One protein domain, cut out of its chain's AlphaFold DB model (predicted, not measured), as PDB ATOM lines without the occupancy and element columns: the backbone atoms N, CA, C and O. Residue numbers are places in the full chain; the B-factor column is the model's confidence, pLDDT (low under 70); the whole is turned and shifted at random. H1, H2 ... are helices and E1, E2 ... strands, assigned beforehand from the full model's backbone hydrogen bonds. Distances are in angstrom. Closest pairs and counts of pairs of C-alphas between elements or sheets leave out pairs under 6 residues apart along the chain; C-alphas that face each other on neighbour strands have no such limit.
ATOM      1  N   ALA A 602      -6.982  36.332  90.148       73.25
ATOM      2  CA  ALA A 602      -7.625  35.622  89.043       73.25
ATOM      3  C   ALA A 602      -6.813  34.400  88.576       73.25
ATOM      4  O   ALA A 602      -7.388  33.362  88.259       73.25
ATOM      5  N   GLN A 603      -5.479  34.493  88.540       76.62
ATOM      6  CA  GLN A 603      -4.609  33.358  88.215       76.62
ATOM      7  C   GLN A 603      -4.642  32.281  89.298       76.62
ATOM      8  O   GLN A 603      -4.654  31.094  88.976       76.62
ATOM      9  N   GLU A 604      -4.658  32.678  90.568       81.62
ATOM     10  CA  GLU A 604      -4.783  31.748  91.681       81.62
ATOM     11  C   GLU A 604      -6.141  31.045  91.657       81.62
ATOM     12  O   GLU A 604      -6.188  29.824  91.813       81.62
ATOM     13  N   GLN A 605      -7.223  31.783  91.406       80.25
ATOM     14  CA  GLN A 605      -8.563  31.223  91.285       80.25
ATOM     15  C   GLN A 605      -8.659  30.271  90.091       80.25
ATOM     16  O   GLN A 605      -9.051  29.126  90.269       80.25
ATOM     17  N   ALA A 606      -8.182  30.674  88.910       81.31
ATOM     18  CA  ALA A 606      -8.161  29.801  87.738       81.31
ATOM     19  C   ALA A 606      -7.318  28.535  87.967       81.31
ATOM     20  O   ALA A 606      -7.655  27.466  87.467       81.31
ATOM     21  N   ARG A 607      -6.227  28.631  88.745       83.94
ATOM     22  CA  ARG A 607      -5.436  27.462  89.151       83.94
ATOM     23  C   ARG A 607      -6.227  26.548  90.089       83.94
ATOM     24  O   ARG A 607      -6.160  25.338  89.908       83.94
ATOM     25  N   LYS A 608      -6.951  27.102  91.068       85.44
ATOM     26  CA  LYS A 608      -7.822  26.331  91.974       85.44
ATOM     27  C   LYS A 608      -8.941  25.631  91.203       85.44
ATOM     28  O   LYS A 608      -9.177  24.453  91.435       85.44
ATOM     29  N   ASP A 609      -9.568  26.328  90.261       85.94
ATOM     30  CA  ASP A 609     -10.639  25.777  89.430       85.94
ATOM     31  C   ASP A 609     -10.108  24.653  88.527       85.94
ATOM     32  O   ASP A 609     -10.683  23.568  88.484       85.94
ATOM     33  N   ALA A 610      -8.955  24.858  87.879       86.81
ATOM     34  CA  ALA A 610      -8.313  23.832  87.056       86.81
ATOM     35  C   ALA A 610      -7.870  22.599  87.869       86.81
ATOM     36  O   ALA A 610      -7.973  21.475  87.375       86.81
ATOM     37  N   ASP A 611      -7.388  22.789  89.103       88.38
ATOM     38  CA  ASP A 611      -7.058  21.685  90.014       88.38
ATOM     39  C   ASP A 611      -8.320  20.919  90.443       88.38
ATOM     40  O   ASP A 611      -8.351  19.690  90.396       88.38
ATOM     41  N   ALA A 612      -9.405  21.629  90.769       89.00
ATOM     42  CA  ALA A 612     -10.692  21.018  91.088       89.00
ATOM     43  C   ALA A 612     -11.250  20.197  89.909       89.00
ATOM     44  O   ALA A 612     -11.668  19.052  90.104       89.00
ATOM     45  N   GLU A 613     -11.197  20.733  88.686       92.38
ATOM     46  CA  GLU A 613     -11.583  20.015  87.465       92.38
ATOM     47  C   GLU A 613     -10.735  18.756  87.248       92.38
ATOM     48  O   GLU A 613     -11.280  17.684  86.978       92.38
ATOM     49  N   LEU A 614      -9.410  18.856  87.409       94.38
ATOM     50  CA  LEU A 614      -8.495  17.722  87.260       94.38
ATOM     51  C   LEU A 614      -8.800  16.607  88.266       94.38
ATOM     52  O   LEU A 614      -8.796  15.425  87.913       94.38
ATOM     53  N   ARG A 615      -9.087  16.966  89.518       95.12
ATOM     54  CA  ARG A 615      -9.445  16.003  90.564       95.12
ATOM     55  C   ARG A 615     -10.715  15.235  90.206       95.12
ATOM     56  O   ARG A 615     -10.738  14.010  90.342       95.12
ATOM     57  N   VAL A 616     -11.740  15.926  89.704       94.12
ATOM     58  CA  VAL A 616     -12.975  15.294  89.210       94.12
ATOM     59  C   VAL A 616     -12.679  14.381  88.017       94.12
ATOM     60  O   VAL A 616     -13.080  13.217  88.034       94.12
ATOM     61  N   GLU A 617     -11.901  14.854  87.039       95.56
ATOM     62  CA  GLU A 617     -11.517  14.083  85.848       95.56
ATOM     63  C   GLU A 617     -10.807  12.767  86.219       95.56
ATOM     64  O   GLU A 617     -11.135  11.700  85.693       95.56
ATOM     65  N   ILE A 618      -9.864  12.817  87.170       96.94
ATOM     66  CA  ILE A 618      -9.144  11.642  87.678       96.94
ATOM     67  C   ILE A 618     -10.102  10.665  88.362       96.94
ATOM     68  O   ILE A 618     -10.089   9.471  88.045       96.94
ATOM     69  N   MET A 619     -10.927  11.150  89.294       96.19
ATOM     70  CA  MET A 619     -11.869  10.307  90.031       96.19
ATOM     71  C   MET A 619     -12.852   9.607  89.088       96.19
ATOM     72  O   MET A 619     -13.092   8.407  89.227       96.19
ATOM     73  N   ASP A 620     -13.376  10.316  88.091       96.12
ATOM     74  CA  ASP A 620     -14.315   9.752  87.122       96.12
ATOM     75  C   ASP A 620     -13.632   8.763  86.171       96.12
ATOM     76  O   ASP A 620     -14.184   7.699  85.869       96.12
ATOM     77  N   ALA A 621     -12.391   9.038  85.759       96.00
ATOM     78  CA  ALA A 621     -11.604   8.111  84.952       96.00
ATOM     79  C   ALA A 621     -11.313   6.791  85.682       96.00
ATOM     80  O   ALA A 621     -11.352   5.730  85.041       96.00
ATOM     81  N   VAL A 622     -11.033   6.860  86.992       96.56
ATOM     82  CA  VAL A 622     -10.852   5.705  87.885       96.56
ATOM     83  C   VAL A 622     -12.170   4.950  88.055       96.56
ATOM     84  O   VAL A 622     -12.206   3.742  87.824       96.56
ATOM     85  N   GLN A 623     -13.263   5.652  88.365       95.06
ATOM     86  CA  GLN A 623     -14.586   5.054  88.560       95.06
ATOM     87  C   GLN A 623     -15.077   4.308  87.311       95.06
ATOM     88  O   GLN A 623     -15.498   3.156  87.399       95.06
ATOM     89  N   ALA A 624     -14.978   4.926  86.132       94.31
ATOM     90  CA  ALA A 624     -15.403   4.311  84.875       94.31
ATOM     91  C   ALA A 624     -14.570   3.063  84.522       94.31
ATOM     92  O   ALA A 624     -15.080   2.075  83.990       94.31
ATOM     93  N   ALA A 625     -13.269   3.087  84.819       93.38
ATOM     94  CA  ALA A 625     -12.390   1.940  84.604       93.38
ATOM     95  C   ALA A 625     -12.683   0.789  85.583       93.38
ATOM     96  O   ALA A 625     -12.659  -0.380  85.197       93.38
ATOM     97  N   TRP A 626     -13.017   1.117  86.834       92.62
ATOM     98  CA  TRP A 626     -13.462   0.144  87.830       92.62
ATOM     99  C   TRP A 626     -14.766  -0.542  87.400       92.62
ATOM    100  O   TRP A 626     -14.826  -1.769  87.342       92.62
ATOM    101  N   GLN A 627     -15.774   0.235  86.993       90.50
ATOM    102  CA  GLN A 627     -17.081  -0.276  86.550       90.50
ATOM    103  C   GLN A 627     -17.010  -1.171  85.308       90.50
ATOM    104  O   GLN A 627     -17.808  -2.093  85.163       90.50
ATOM    105  N   THR A 628     -16.047  -0.930  84.418       90.88
ATOM    106  CA  THR A 628     -15.818  -1.770  83.227       90.88
ATOM    107  C   THR A 628     -14.971  -3.013  83.524       90.88
ATOM    108  O   THR A 628     -14.633  -3.767  82.611       90.88
ATOM    109  N   GLY A 629     -14.619  -3.251  84.794       88.81
ATOM    110  CA  GLY A 629     -13.844  -4.410  85.226       88.81
ATOM    111  C   GLY A 629     -12.373  -4.356  84.819       88.81
ATOM    112  O   GLY A 629     -11.709  -5.388  84.862       88.81
ATOM    113  N   ASN A 630     -11.844  -3.194  84.423       91.06
ATOM    114  CA  ASN A 630     -10.435  -2.997  84.073       91.06
ATOM    115  C   ASN A 630      -9.883  -1.734  84.755       91.06
ATOM    116  O   ASN A 630      -9.684  -0.710  84.096       91.06
ATOM    117  N   PRO A 631      -9.643  -1.784  86.075       93.81
ATOM    118  CA  PRO A 631      -9.254  -0.606  86.835       93.81
ATOM    119  C   PRO A 631      -7.867  -0.085  86.475       93.81
ATOM    120  O   PRO A 631      -7.069  -0.779  85.847       93.81
ATOM    121  N   LEU A 632      -7.586   1.162  86.858       96.38
ATOM    122  CA  LEU A 632      -6.340   1.855  86.527       96.38
ATOM    123  C   LEU A 632      -5.382   1.842  87.717       96.38
ATOM    124  O   LEU A 632      -5.791   2.064  88.850       96.38
ATOM    125  N   ASN A 633      -4.087   1.657  87.459       95.00
ATOM    126  CA  ASN A 633      -3.033   2.070  88.391       95.00
ATOM    127  C   ASN A 633      -2.646   3.535  88.136       95.00
ATOM    128  O   ASN A 633      -3.072   4.140  87.151       95.00
ATOM    129  N   ARG A 634      -1.764   4.089  88.976       96.00
ATOM    130  CA  ARG A 634      -1.243   5.460  88.815       96.00
ATOM    131  C   ARG A 634      -0.700   5.732  87.402       96.00
ATOM    132  O   ARG A 634      -0.931   6.797  86.841       96.00
ATOM    133  N   ALA A 635      -0.005   4.765  86.794       93.38
ATOM    134  CA  ALA A 635       0.503   4.891  85.424       93.38
ATOM    135  C   ALA A 635      -0.625   4.924  84.374       93.38
ATOM    136  O   ALA A 635      -0.559   5.703  83.428       93.38
ATOM    137  N   GLY A 636      -1.673   4.122  84.565       93.44
ATOM    138  CA  GLY A 636      -2.854   4.070  83.709       93.44
ATOM    139  C   GLY A 636      -3.685   5.348  83.766       93.44
ATOM    140  O   GLY A 636      -4.154   5.799  82.726       93.44
ATOM    141  N   VAL A 637      -3.808   5.980  84.940       95.44
ATOM    142  CA  VAL A 637      -4.443   7.305  85.061       95.44
ATOM    143  C   VAL A 637      -3.634   8.356  84.296       95.44
ATOM    144  O   VAL A 637      -4.194   9.054  83.458       95.44
ATOM    145  N   LYS A 638      -2.306   8.399  84.482       95.44
ATOM    146  CA  LYS A 638      -1.421   9.320  83.740       95.44
ATOM    147  C   LYS A 638      -1.482   9.144  82.224       95.44
ATOM    148  O   LYS A 638      -1.358  10.121  81.500       95.44
ATOM    149  N   ALA A 639      -1.663   7.916  81.743       93.44
ATOM    150  CA  ALA A 639      -1.818   7.647  80.316       93.44
ATOM    151  C   ALA A 639      -3.198   8.060  79.770       93.44
ATOM    152  O   ALA A 639      -3.324   8.334  78.579       93.44
ATOM    153  N   LYS A 640      -4.235   8.078  80.620       93.19
ATOM    154  CA  LYS A 640      -5.627   8.342  80.226       93.19
ATOM    155  C   LYS A 640      -6.001   9.827  80.287       93.19
ATOM    156  O   LYS A 640      -6.778  10.277  79.451       93.19
ATOM    157  N   ILE A 641      -5.445  10.572  81.242       94.50
ATOM    158  CA  ILE A 641      -5.722  12.000  81.452       94.50
ATOM    159  C   ILE A 641      -4.805  12.849  80.564       94.50
ATOM    160  O   ILE A 641      -3.582  12.730  80.623       94.50
ATOM    161  N   ARG A 642      -5.378  13.740  79.743       90.50
ATOM    162  CA  ARG A 642      -4.625  14.588  78.795       90.50
ATOM    163  C   ARG A 642      -4.083  15.862  79.460       90.50
ATOM    164  O   ARG A 642      -4.382  16.975  79.032       90.50
ATOM    165  N   ARG A 643      -3.270  15.700  80.507       90.94
ATOM    166  CA  ARG A 643      -2.604  16.781  81.266       90.94
ATOM    167  C   ARG A 643      -1.122  16.460  81.479       90.94
ATOM    168  O   ARG A 643      -0.652  15.392  81.085       90.94
ATOM    169  N   ARG A 644      -0.349  17.377  82.074       90.94
ATOM    170  CA  ARG A 644       1.071  17.109  82.363       90.94
ATOM    171  C   ARG A 644       1.195  16.005  83.412       90.94
ATOM    172  O   ARG A 644       0.510  16.016  84.426       90.94
ATOM    173  N   ALA A 645       2.113  15.064  83.190       89.81
ATOM    174  CA  ALA A 645       2.254  13.884  84.044       89.81
ATOM    175  C   ALA A 645       2.599  14.208  85.511       89.81
ATOM    176  O   ALA A 645       2.224  13.434  86.391       89.81
ATOM    177  N   SER A 646       3.297  15.319  85.776       91.50
ATOM    178  CA  SER A 646       3.580  15.798  87.136       91.50
ATOM    179  C   SER A 646       2.307  16.267  87.844       91.50
ATOM    180  O   SER A 646       2.005  15.753  88.908       91.50
ATOM    181  N   GLU A 647       1.493  17.108  87.195       91.31
ATOM    182  CA  GLU A 647       0.217  17.614  87.739       91.31
ATOM    183  C   GLU A 647      -0.748  16.467  88.072       91.31
ATOM    184  O   GLU A 647      -1.362  16.441  89.134       91.31
ATOM    185  N   VAL A 648      -0.831  15.457  87.197       94.94
ATOM    186  CA  VAL A 648      -1.642  14.255  87.453       94.94
ATOM    187  C   VAL A 648      -1.074  13.427  88.612       94.94
ATOM    188  O   VAL A 648      -1.838  12.819  89.352       94.94
ATOM    189  N   THR A 649       0.253  13.373  88.774       95.44
ATOM    190  CA  THR A 649       0.881  12.647  89.892       95.44
ATOM    191  C   THR A 649       0.534  13.315  91.217       95.44
ATOM    192  O   THR A 649       0.021  12.635  92.103       95.44
ATOM    193  N   ASP A 650       0.722  14.631  91.306       94.25
ATOM    194  CA  ASP A 650       0.444  15.414  92.511       94.25
ATOM    195  C   ASP A 650      -1.045  15.326  92.891       94.25
ATOM    196  O   ASP A 650      -1.391  15.072  94.042       94.25
ATOM    197  N   ALA A 651      -1.946  15.432  91.906       95.12
ATOM    198  CA  ALA A 651      -3.383  15.297  92.137       95.12
ATOM    199  C   ALA A 651      -3.781  13.891  92.628       95.12
ATOM    200  O   ALA A 651      -4.624  13.772  93.516       95.12
ATOM    201  N   ILE A 652      -3.167  12.820  92.103       96.50
ATOM    202  CA  ILE A 652      -3.386  11.450  92.605       96.50
ATOM    203  C   ILE A 652      -2.903  11.322  94.053       96.50
ATOM    204  O   ILE A 652      -3.598  10.719  94.867       96.50
ATOM    205  N   GLU A 653      -1.726  11.858  94.378       96.56
ATOM    206  CA  GLU A 653      -1.170  11.803  95.735       96.56
ATOM    207  C   GLU A 653      -2.046  12.558  96.735       96.56
ATOM    208  O   GLU A 653      -2.357  12.014  97.795       96.56
ATOM    209  N   ASN A 654      -2.539  13.738  96.357       95.44
ATOM    210  CA  ASN A 654      -3.481  14.504  97.167       95.44
ATOM    211  C   ASN A 654      -4.779  13.723  97.389       95.44
ATOM    212  O   ASN A 654      -5.174  13.512  98.533       95.44
ATOM    213  N   LEU A 655      -5.392  13.193  96.325       96.94
ATOM    214  CA  LEU A 655      -6.621  12.400  96.426       96.94
ATOM    215  C   LEU A 655      -6.451  11.127  97.273       96.94
ATOM    216  O   LEU A 655      -7.393  10.731  97.954       96.94
ATOM    217  N   LEU A 656      -5.278  10.490  97.251       95.81
ATOM    218  CA  LEU A 656      -4.961   9.351  98.120       95.81
ATOM    219  C   LEU A 656      -4.772   9.784  99.577       95.81
ATOM    220  O   LEU A 656      -5.291   9.138 100.482       95.81
ATOM    221  N   SER A 657      -4.049  10.882  99.812       94.44
ATOM    222  CA  SER A 657      -3.807  11.415 101.158       94.44
ATOM    223  C   SER A 657      -5.094  11.893 101.837       94.44
ATOM    224  O   SER A 657      -5.274  11.722 103.040       94.44
ATOM    225  N   GLU A 658      -6.013  12.441 101.043       93.62
ATOM    226  CA  GLU A 658      -7.335  12.880 101.468       93.62
ATOM    227  C   GLU A 658      -8.358  11.735 101.479       93.62
ATOM    228  O   GLU A 658      -9.479  11.935 101.925       93.62
ATOM    229  N   MET A 659      -7.977  10.536 101.026       94.00
ATOM    230  CA  MET A 659      -8.813   9.331 100.966       94.00
ATOM    231  C   MET A 659     -10.043   9.442 100.053       94.00
ATOM    232  O   MET A 659     -11.026   8.736 100.232       94.00
ATOM    233  N   TRP A 660      -9.986  10.282  99.020       95.19
ATOM    234  CA  TRP A 660     -10.953  10.261  97.912       95.19
ATOM    235  C   TRP A 660     -10.672   9.135  96.914       95.19
ATOM    236  O   TRP A 660     -11.579   8.619  96.253       95.19
ATOM    237  N   LEU A 661      -9.404   8.741  96.818       96.50
ATOM    238  CA  LEU A 661      -8.967   7.525  96.152       96.50
ATOM    239  C   LEU A 661      -8.378   6.560  97.176       96.50
ATOM    240  O   LEU A 661      -7.802   6.974  98.181       96.50
ATOM    241  N   TRP A 662      -8.445   5.271  96.864       95.19
ATOM    242  CA  TRP A 662      -7.742   4.233  97.605       95.19
ATOM    243  C   TRP A 662      -6.930   3.337  96.675       95.19
ATOM    244  O   TRP A 662      -7.369   3.012  95.571       95.19
ATOM    245  N   GLU A 663      -5.746   2.916  97.122       95.31
ATOM    246  CA  GLU A 663      -4.862   2.026  96.371       95.31
ATOM    247  C   GLU A 663      -4.952   0.592  96.909       95.31
ATOM    248  O   GLU A 663      -4.553   0.292  98.035       95.31
ATOM    249  N   VAL A 664      -5.495  -0.314  96.095       94.06
ATOM    250  CA  VAL A 664      -5.714  -1.717  96.454       94.06
ATOM    251  C   VAL A 664      -4.555  -2.562  95.941       94.06
ATOM    252  O   VAL A 664      -4.349  -2.694  94.733       94.06
ATOM    253  N   GLY A 665      -3.794  -3.152  96.863       92.12
ATOM    254  CA  GLY A 665      -2.678  -4.038  96.541       92.12
ATOM    255  C   GLY A 665      -3.139  -5.389  95.989       92.12
ATOM    256  O   GLY A 665      -4.020  -6.036  96.541       92.12
ATOM    257  N   VAL A 666      -2.493  -5.855  94.920       90.62
ATOM    258  CA  VAL A 666      -2.787  -7.151  94.289       90.62
ATOM    259  C   VAL A 666      -1.660  -8.135  94.606       90.62
ATOM    260  O   VAL A 666      -0.535  -7.892  94.170       90.62
ATOM    261  N   PRO A 667      -1.878  -9.261  95.305       91.19
ATOM    262  CA  PRO A 667      -0.805 -10.193  95.659       91.19
ATOM    263  C   PRO A 667       0.006 -10.691  94.451       91.19
ATOM    264  O   PRO A 667      -0.533 -10.978  93.382       91.19
ATOM    265  N   ALA A 668       1.327 -10.843  94.616       87.56
ATOM    266  CA  ALA A 668       2.237 -11.242  93.531       87.56
ATOM    267  C   ALA A 668       1.891 -12.605  92.896       87.56
ATOM    268  O   ALA A 668       2.142 -12.832  91.711       87.56
ATOM    269  N   LYS A 669       1.296 -13.514  93.680       85.19
ATOM    270  CA  LYS A 669       0.869 -14.838  93.211       85.19
ATOM    271  C   LYS A 669      -0.349 -14.760  92.286       85.19
ATOM    272  O   LYS A 669      -0.432 -15.560  91.356       85.19
ATOM    273  N   GLU A 670      -1.216 -13.770  92.493       83.69
ATOM    274  CA  GLU A 670      -2.499 -13.614  91.803       83.69
ATOM    275  C   GLU A 670      -2.429 -12.670  90.599       83.69
ATOM    276  O   GLU A 670      -3.154 -12.885  89.631       83.69
ATOM    277  N   ARG A 671      -1.557 -11.649  90.620       89.06
ATOM    278  CA  ARG A 671      -1.515 -10.602  89.582       89.06
ATOM    279  C   ARG A 671      -1.143 -11.120  88.190       89.06
ATOM    280  O   ARG A 671      -0.190 -11.882  88.031       89.06
ATOM    281  N   ALA A 672      -1.836 -10.617  87.170       85.81
ATOM    282  CA  ALA A 672      -1.615 -10.955  85.762       85.81
ATOM    283  C   ALA A 672      -0.229 -10.531  85.228       85.81
ATOM    284  O   ALA A 672       0.341 -11.220  84.390       85.81
ATOM    285  N   HIS A 673       0.319  -9.405  85.701       85.69
ATOM    286  CA  HIS A 673       1.624  -8.877  85.286       85.69
ATOM    287  C   HIS A 673       2.288  -8.095  86.433       85.69
ATOM    288  O   HIS A 673       1.597  -7.597  87.323       85.69
ATOM    289  N   SER A 674       3.617  -7.943  86.423       83.56
ATOM    290  CA  SER A 674       4.367  -7.240  87.481       83.56
ATOM    291  C   SER A 674       3.941  -5.774  87.655       83.56
ATOM    292  O   SER A 674       3.817  -5.310  88.786       83.56
ATOM    293  N   SER A 675       3.627  -5.084  86.552       83.00
ATOM    294  CA  SER A 675       3.122  -3.697  86.520       83.00
ATOM    295  C   SER A 675       1.699  -3.518  87.080       83.00
ATOM    296  O   SER A 675       1.247  -2.388  87.268       83.00
ATOM    297  N   ARG A 676       0.993  -4.613  87.385       88.62
ATOM    298  CA  ARG A 676      -0.342  -4.629  88.004       88.62
ATOM    299  C   ARG A 676      -0.250  -4.885  89.505       88.62
ATOM    300  O   ARG A 676      -0.862  -5.804  90.040       88.62
ATOM    301  N   ALA A 677       0.591  -4.095  90.169       90.81
ATOM    302  CA  ALA A 677       0.888  -4.271  91.585       90.81
ATOM    303  C   ALA A 677      -0.209  -3.764  92.521       90.81
ATOM    304  O   ALA A 677      -0.429  -4.355  93.577       90.81
ATOM    305  N   ALA A 678      -0.889  -2.708  92.096       93.56
ATOM    306  CA  ALA A 678      -2.043  -2.138  92.753       93.56
ATOM    307  C   ALA A 678      -2.911  -1.417  91.720       93.56
ATOM    308  O   ALA A 678      -2.411  -1.043  90.655       93.56
ATOM    309  N   PHE A 679      -4.187  -1.223  92.028       95.00
ATOM    310  CA  PHE A 679      -5.103  -0.389  91.248       95.00
ATOM    311  C   PHE A 679      -5.810   0.615  92.162       95.00
ATOM    312  O   PHE A 679      -5.839   0.445  93.379       95.00
ATOM    313  N   LEU A 680      -6.358   1.669  91.567       97.06
ATOM    314  CA  LEU A 680      -7.068   2.734  92.265       97.06
ATOM    315  C   LEU A 680      -8.577   2.480  92.239       97.06
ATOM    316  O   LEU A 680      -9.116   2.040  91.220       97.06
ATOM    317  N   VAL A 681      -9.246   2.812  93.340       95.56
ATOM    318  CA  VAL A 681     -10.711   2.889  93.454       95.56
ATOM    319  C   VAL A 681     -11.115   4.270  93.966       95.56
ATOM    320  O   VAL A 681     -10.383   4.872  94.748       95.56
ATOM    321  N   LYS A 682     -12.259   4.780  93.499       96.25
ATOM    322  CA  LYS A 682     -12.875   6.024  93.986       96.25
ATOM    323  C   LYS A 682     -13.794   5.692  95.158       96.25
ATOM    324  O   LYS A 682     -14.546   4.724  95.065       96.25
ATOM    325  N   LEU A 683     -13.747   6.493  96.219       94.50
ATOM    326  CA  LEU A 683     -14.708   6.403  97.319       94.50
ATOM    327  C   LEU A 683     -15.886   7.350  97.062       94.50
ATOM    328  O   LEU A 683     -15.702   8.463  96.563       94.50
ATOM    329  N   THR A 684     -17.104   6.914  97.390       92.88
ATOM    330  CA  THR A 684     -18.240   7.844  97.505       92.88
ATOM    331  C   THR A 684     -18.049   8.748  98.719       92.88
ATOM    332  O   THR A 684     -17.225   8.459  99.586       92.88
ATOM    333  N   THR A 685     -18.819   9.831  98.812       91.62
ATOM    334  CA  THR A 685     -18.776  10.730  99.973       91.62
ATOM    335  C   THR A 685     -19.009   9.969 101.281       91.62
ATOM    336  O   THR A 685     -18.242  10.126 102.225       91.62
ATOM    337  N   GLU A 686     -19.995   9.067 101.315       92.19
ATOM    338  CA  GLU A 686     -20.297   8.258 102.502       92.19
ATOM    339  C   GLU A 686     -19.141   7.312 102.859       92.19
ATOM    340  O   GLU A 686     -18.793   7.170 104.029       92.19
ATOM    341  N   GLN A 687     -18.521   6.683 101.856       92.62
ATOM    342  CA  GLN A 687     -17.380   5.785 102.057       92.62
ATOM    343  C   GLN A 687     -16.135   6.545 102.526       92.62
ATOM    344  O   GLN A 687     -15.433   6.073 103.414       92.62
ATOM    345  N   HIS A 688     -15.864   7.717 101.951       92.12
ATOM    346  CA  HIS A 688     -14.779   8.599 102.369       92.12
ATOM    347  C   HIS A 688     -14.941   9.010 103.838       92.12
ATOM    348  O   HIS A 688     -13.993   8.896 104.614       92.12
ATOM    349  N   ASP A 689     -16.141   9.432 104.242       91.31
ATOM    350  CA  ASP A 689     -16.406   9.874 105.612       91.31
ATOM    351  C   ASP A 689     -16.300   8.717 106.616       91.31
ATOM    352  O   ASP A 689     -15.673   8.873 107.666       91.31
ATOM    353  N   ALA A 690     -16.822   7.536 106.266       90.00
ATOM    354  CA  ALA A 690     -16.684   6.323 107.071       90.00
ATOM    355  C   ALA A 690     -15.208   5.912 107.238       90.00
ATOM    356  O   ALA A 690     -14.740   5.676 108.353       90.00
ATOM    357  N   VAL A 691     -14.432   5.914 106.149       90.19
ATOM    358  CA  VAL A 691     -12.996   5.593 106.185       90.19
ATOM    359  C   VAL A 691     -12.214   6.642 106.988       90.19
ATOM    360  O   VAL A 691     -11.336   6.279 107.772       90.19
ATOM    361  N   ARG A 692     -12.566   7.935 106.895       89.50
ATOM    362  CA  ARG A 692     -12.002   8.991 107.763       89.50
ATOM    363  C   ARG A 692     -12.341   8.800 109.237       89.50
ATOM    364  O   ARG A 692     -11.519   9.151 110.082       89.50
ATOM    365  N   ALA A 693     -13.507   8.241 109.546       89.44
ATOM    366  CA  ALA A 693     -13.921   7.898 110.904       89.44
ATOM    367  C   ALA A 693     -13.264   6.609 111.442       89.44
ATOM    368  O   ALA A 693     -13.466   6.258 112.604       89.44
ATOM    369  N   GLY A 694     -12.438   5.930 110.635       88.75
ATOM    370  CA  GLY A 694     -11.720   4.712 111.013       88.75
ATOM    371  C   GLY A 694     -12.467   3.415 110.698       88.75
ATOM    372  O   GLY A 694     -12.041   2.350 111.148       88.75
ATOM    373  N   GLU A 695     -13.560   3.477 109.934       90.88
ATOM    374  CA  GLU A 695     -14.255   2.284 109.454       90.88
ATOM    375  C   GLU A 695     -13.463   1.590 108.328       90.88
ATOM    376  O   GLU A 695     -12.746   2.242 107.560       90.88
ATOM    377  N   PRO A 696     -13.548   0.250 108.214       87.44
ATOM    378  CA  PRO A 696     -12.871  -0.478 107.148       87.44
ATOM    379  C   PRO A 696     -13.492  -0.173 105.779       87.44
ATOM    380  O   PRO A 696     -14.693   0.068 105.661       87.44
ATOM    381  N   LEU A 697     -12.682  -0.262 104.720       87.94
ATOM    382  CA  LEU A 697     -13.186  -0.134 103.353       87.94
ATOM    383  C   LEU A 697     -14.230  -1.204 103.028       87.94
ATOM    384  O   LEU A 697     -14.046  -2.366 103.411       87.94
ATOM    385  N   PRO A 698     -15.260  -0.848 102.243       89.19
ATOM    386  CA  PRO A 698     -16.235  -1.810 101.763       89.19
ATOM    387  C   PRO A 698     -15.554  -2.985 101.033       89.19
ATOM    388  O   PRO A 698     -14.755  -2.751 100.113       89.19
ATOM    389  N   PRO A 699     -15.831  -4.248 101.418       87.88
ATOM    390  CA  PRO A 699     -15.163  -5.422 100.855       87.88
ATOM    391  C   PRO A 699     -15.254  -5.522  99.328       87.88
ATOM    392  O   PRO A 699     -14.333  -6.029  98.692       87.88
ATOM    393  N   GLU A 700     -16.330  -5.013  98.725       88.00
ATOM    394  CA  GLU A 700     -16.548  -4.985  97.279       88.00
ATOM    395  C   GLU A 700     -15.485  -4.185  96.513       88.00
ATOM    396  O   GLU A 700     -15.154  -4.543  95.382       88.00
ATOM    397  N   LEU A 701     -14.899  -3.150  97.125       87.19
ATOM    398  CA  LEU A 701     -13.838  -2.344  96.514       87.19
ATOM    399  C   LEU A 701     -12.470  -3.038  96.569       87.19
ATOM    400  O   LEU A 701     -11.564  -2.684  95.818       87.19
ATOM    401  N   LEU A 702     -12.317  -4.049  97.430       88.62
ATOM    402  CA  LEU A 702     -11.083  -4.828  97.583       88.62
ATOM    403  C   LEU A 702     -11.034  -6.053  96.655       88.62
ATOM    404  O   LEU A 702     -10.010  -6.737  96.573       88.62
ATOM    405  N   VAL A 703     -12.121  -6.348  95.936       89.19
ATOM    406  CA  VAL A 703     -12.212  -7.515  95.051       89.19
ATOM    407  C   VAL A 703     -11.331  -7.326  93.817       89.19
ATOM    408  O   VAL A 703     -11.616  -6.509  92.952       89.19
ATOM    409  N   ILE A 704     -10.285  -8.141  93.675       88.94
ATOM    410  CA  ILE A 704      -9.380  -8.085  92.516       88.94
ATOM    411  C   ILE A 704     -10.119  -8.559  91.245       88.94
ATOM    412  O   ILE A 704     -10.496  -9.739  91.180       88.94
ATOM    413  N   PRO A 705     -10.279  -7.710  90.206       88.00
ATOM    414  CA  PRO A 705     -10.987  -8.090  88.983       88.00
ATOM    415  C   PRO A 705     -10.272  -9.194  88.195       88.00
ATOM    416  O   PRO A 705      -9.043  -9.286  88.199       88.00
ATOM    417  N   ALA A 706     -11.031 -10.006  87.453       86.00
ATOM    418  CA  ALA A 706     -10.485 -11.115  86.660       86.00
ATOM    419  C   ALA A 706      -9.445 -10.655  85.625       86.00
ATOM    420  O   ALA A 706      -8.438 -11.327  85.420       86.00
ATOM    421  N   THR A 707      -9.635  -9.470  85.038       85.00
ATOM    422  CA  THR A 707      -8.677  -8.847  84.111       85.00
ATOM    423  C   THR A 707      -7.316  -8.589  84.755       85.00
ATOM    424  O   THR A 707      -6.328  -8.499  84.034       85.00
ATOM    425  N   TRP A 708      -7.238  -8.497  86.087       88.44
ATOM    426  CA  TRP A 708      -6.018  -8.278  86.868       88.44
ATOM    427  C   TRP A 708      -5.432  -9.565  87.467       88.44
ATOM    428  O   TRP A 708      -4.323  -9.510  88.007       88.44
ATOM    429  N   LYS A 709      -6.104 -10.718  87.320       86.12
ATOM    430  CA  LYS A 709      -5.642 -12.035  87.788       86.12
ATOM    431  C   LYS A 709      -4.962 -12.845  86.676       86.12
ATOM    432  O   LYS A 709      -5.268 -12.676  85.498       86.12
TER     433      LYS A 709
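This is residues 602 to 709 of the 733 residues of the protein "PriCT_2 domain-containing protein" of Leptothrix cholodnii (strain ATCC 51168 / LMG 8142 / SP-6) (UniProt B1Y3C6). One long helix, H1, runs into a small body, and its first residues, 602 to 610, stick out as a free arm. Inside the body H2 and H3 cross the later part of H1, a small antiparallel hairpin of two strands, E1 and E2, packs beside these three helices near the middle, and the short H4 and H5 follow away from the other helices. The printed part has 108 residues, with five named helices and two named strands in the order H1 H2 H3 E1 E2 H4 H5, and its class is mostly helix. The whole is compact, with a radius of gyration of the C-alphas of 14.5 A, yet elongated in outline, spanning 51 by 32 by 20 A.

H1, residues 602 to 627, touches H2, residues 634 to 640, with its residues 618 to 622 alone; the closest C-alphas are those of Ile 618 and Val 637, 6.9 A apart, and the lines are about perpendicular, at 80 degrees. With residues 611 to 618 alone it touches H3, residues 645 to 657, about perpendicular at 74 degrees; the closest C-alphas are those of Arg 615 and Ala 651, 6.3 A apart. H2 and H3 touch at a steep tilt of 50 degrees, opposite ways, with the C-alphas of Lys 638 and Ala 645 closest at 5.9 A. E1, residues 661 to 665, and E2, residues 678 to 682, form a hairpin, antiparallel at 152 degrees; N 662 and O 681 are 2.9 A apart and N 664 and O 679 2.8 A, both within hydrogen-bond range. The closest C-alphas of H1 and E2 are those of Gln 623 and Lys 682, 5.8 A apart; those of H3 and E1 are of Leu 655 and Leu 661, 5.4 A apart. H4, residues 685 to 692, is apart from H1, H2, H3 and E1. H5, residues 699 to 702, is apart from H1, H2, H3 and H4, and its closest C-alpha to E1 is that of Leu 702, 6.3 A from that of Val 664. In H1, H2, H3 and H4 every O i to N i+4 pair is within hydrogen-bond range; H5 is too short for such a pair.

H1 begins at C-alpha 602, (-7.625, 35.622, 89.043), and is 37.2 A long. H2 measures 10.1 A, H3 18.3 A, E1 13.2 A, E2 13.6 A and H4 10.5 A. E1 begins at C-alpha 661, (-8.967, 7.525, 96.152). H5, 5.3 A long, ends at C-alpha 702, (-11.083, -4.828, 97.583).

The two C-alphas farthest apart are those of Ala 602 and Lys 669, at 51.3 A. Without residues 602 to 610 the body spans 37 by 33 by 20 A. The printed part has no cut; the link from E1 to E2, residues 666 to 677, is long. Mean pLDDT of the printed part is 91.1, and no printed residue is under 70.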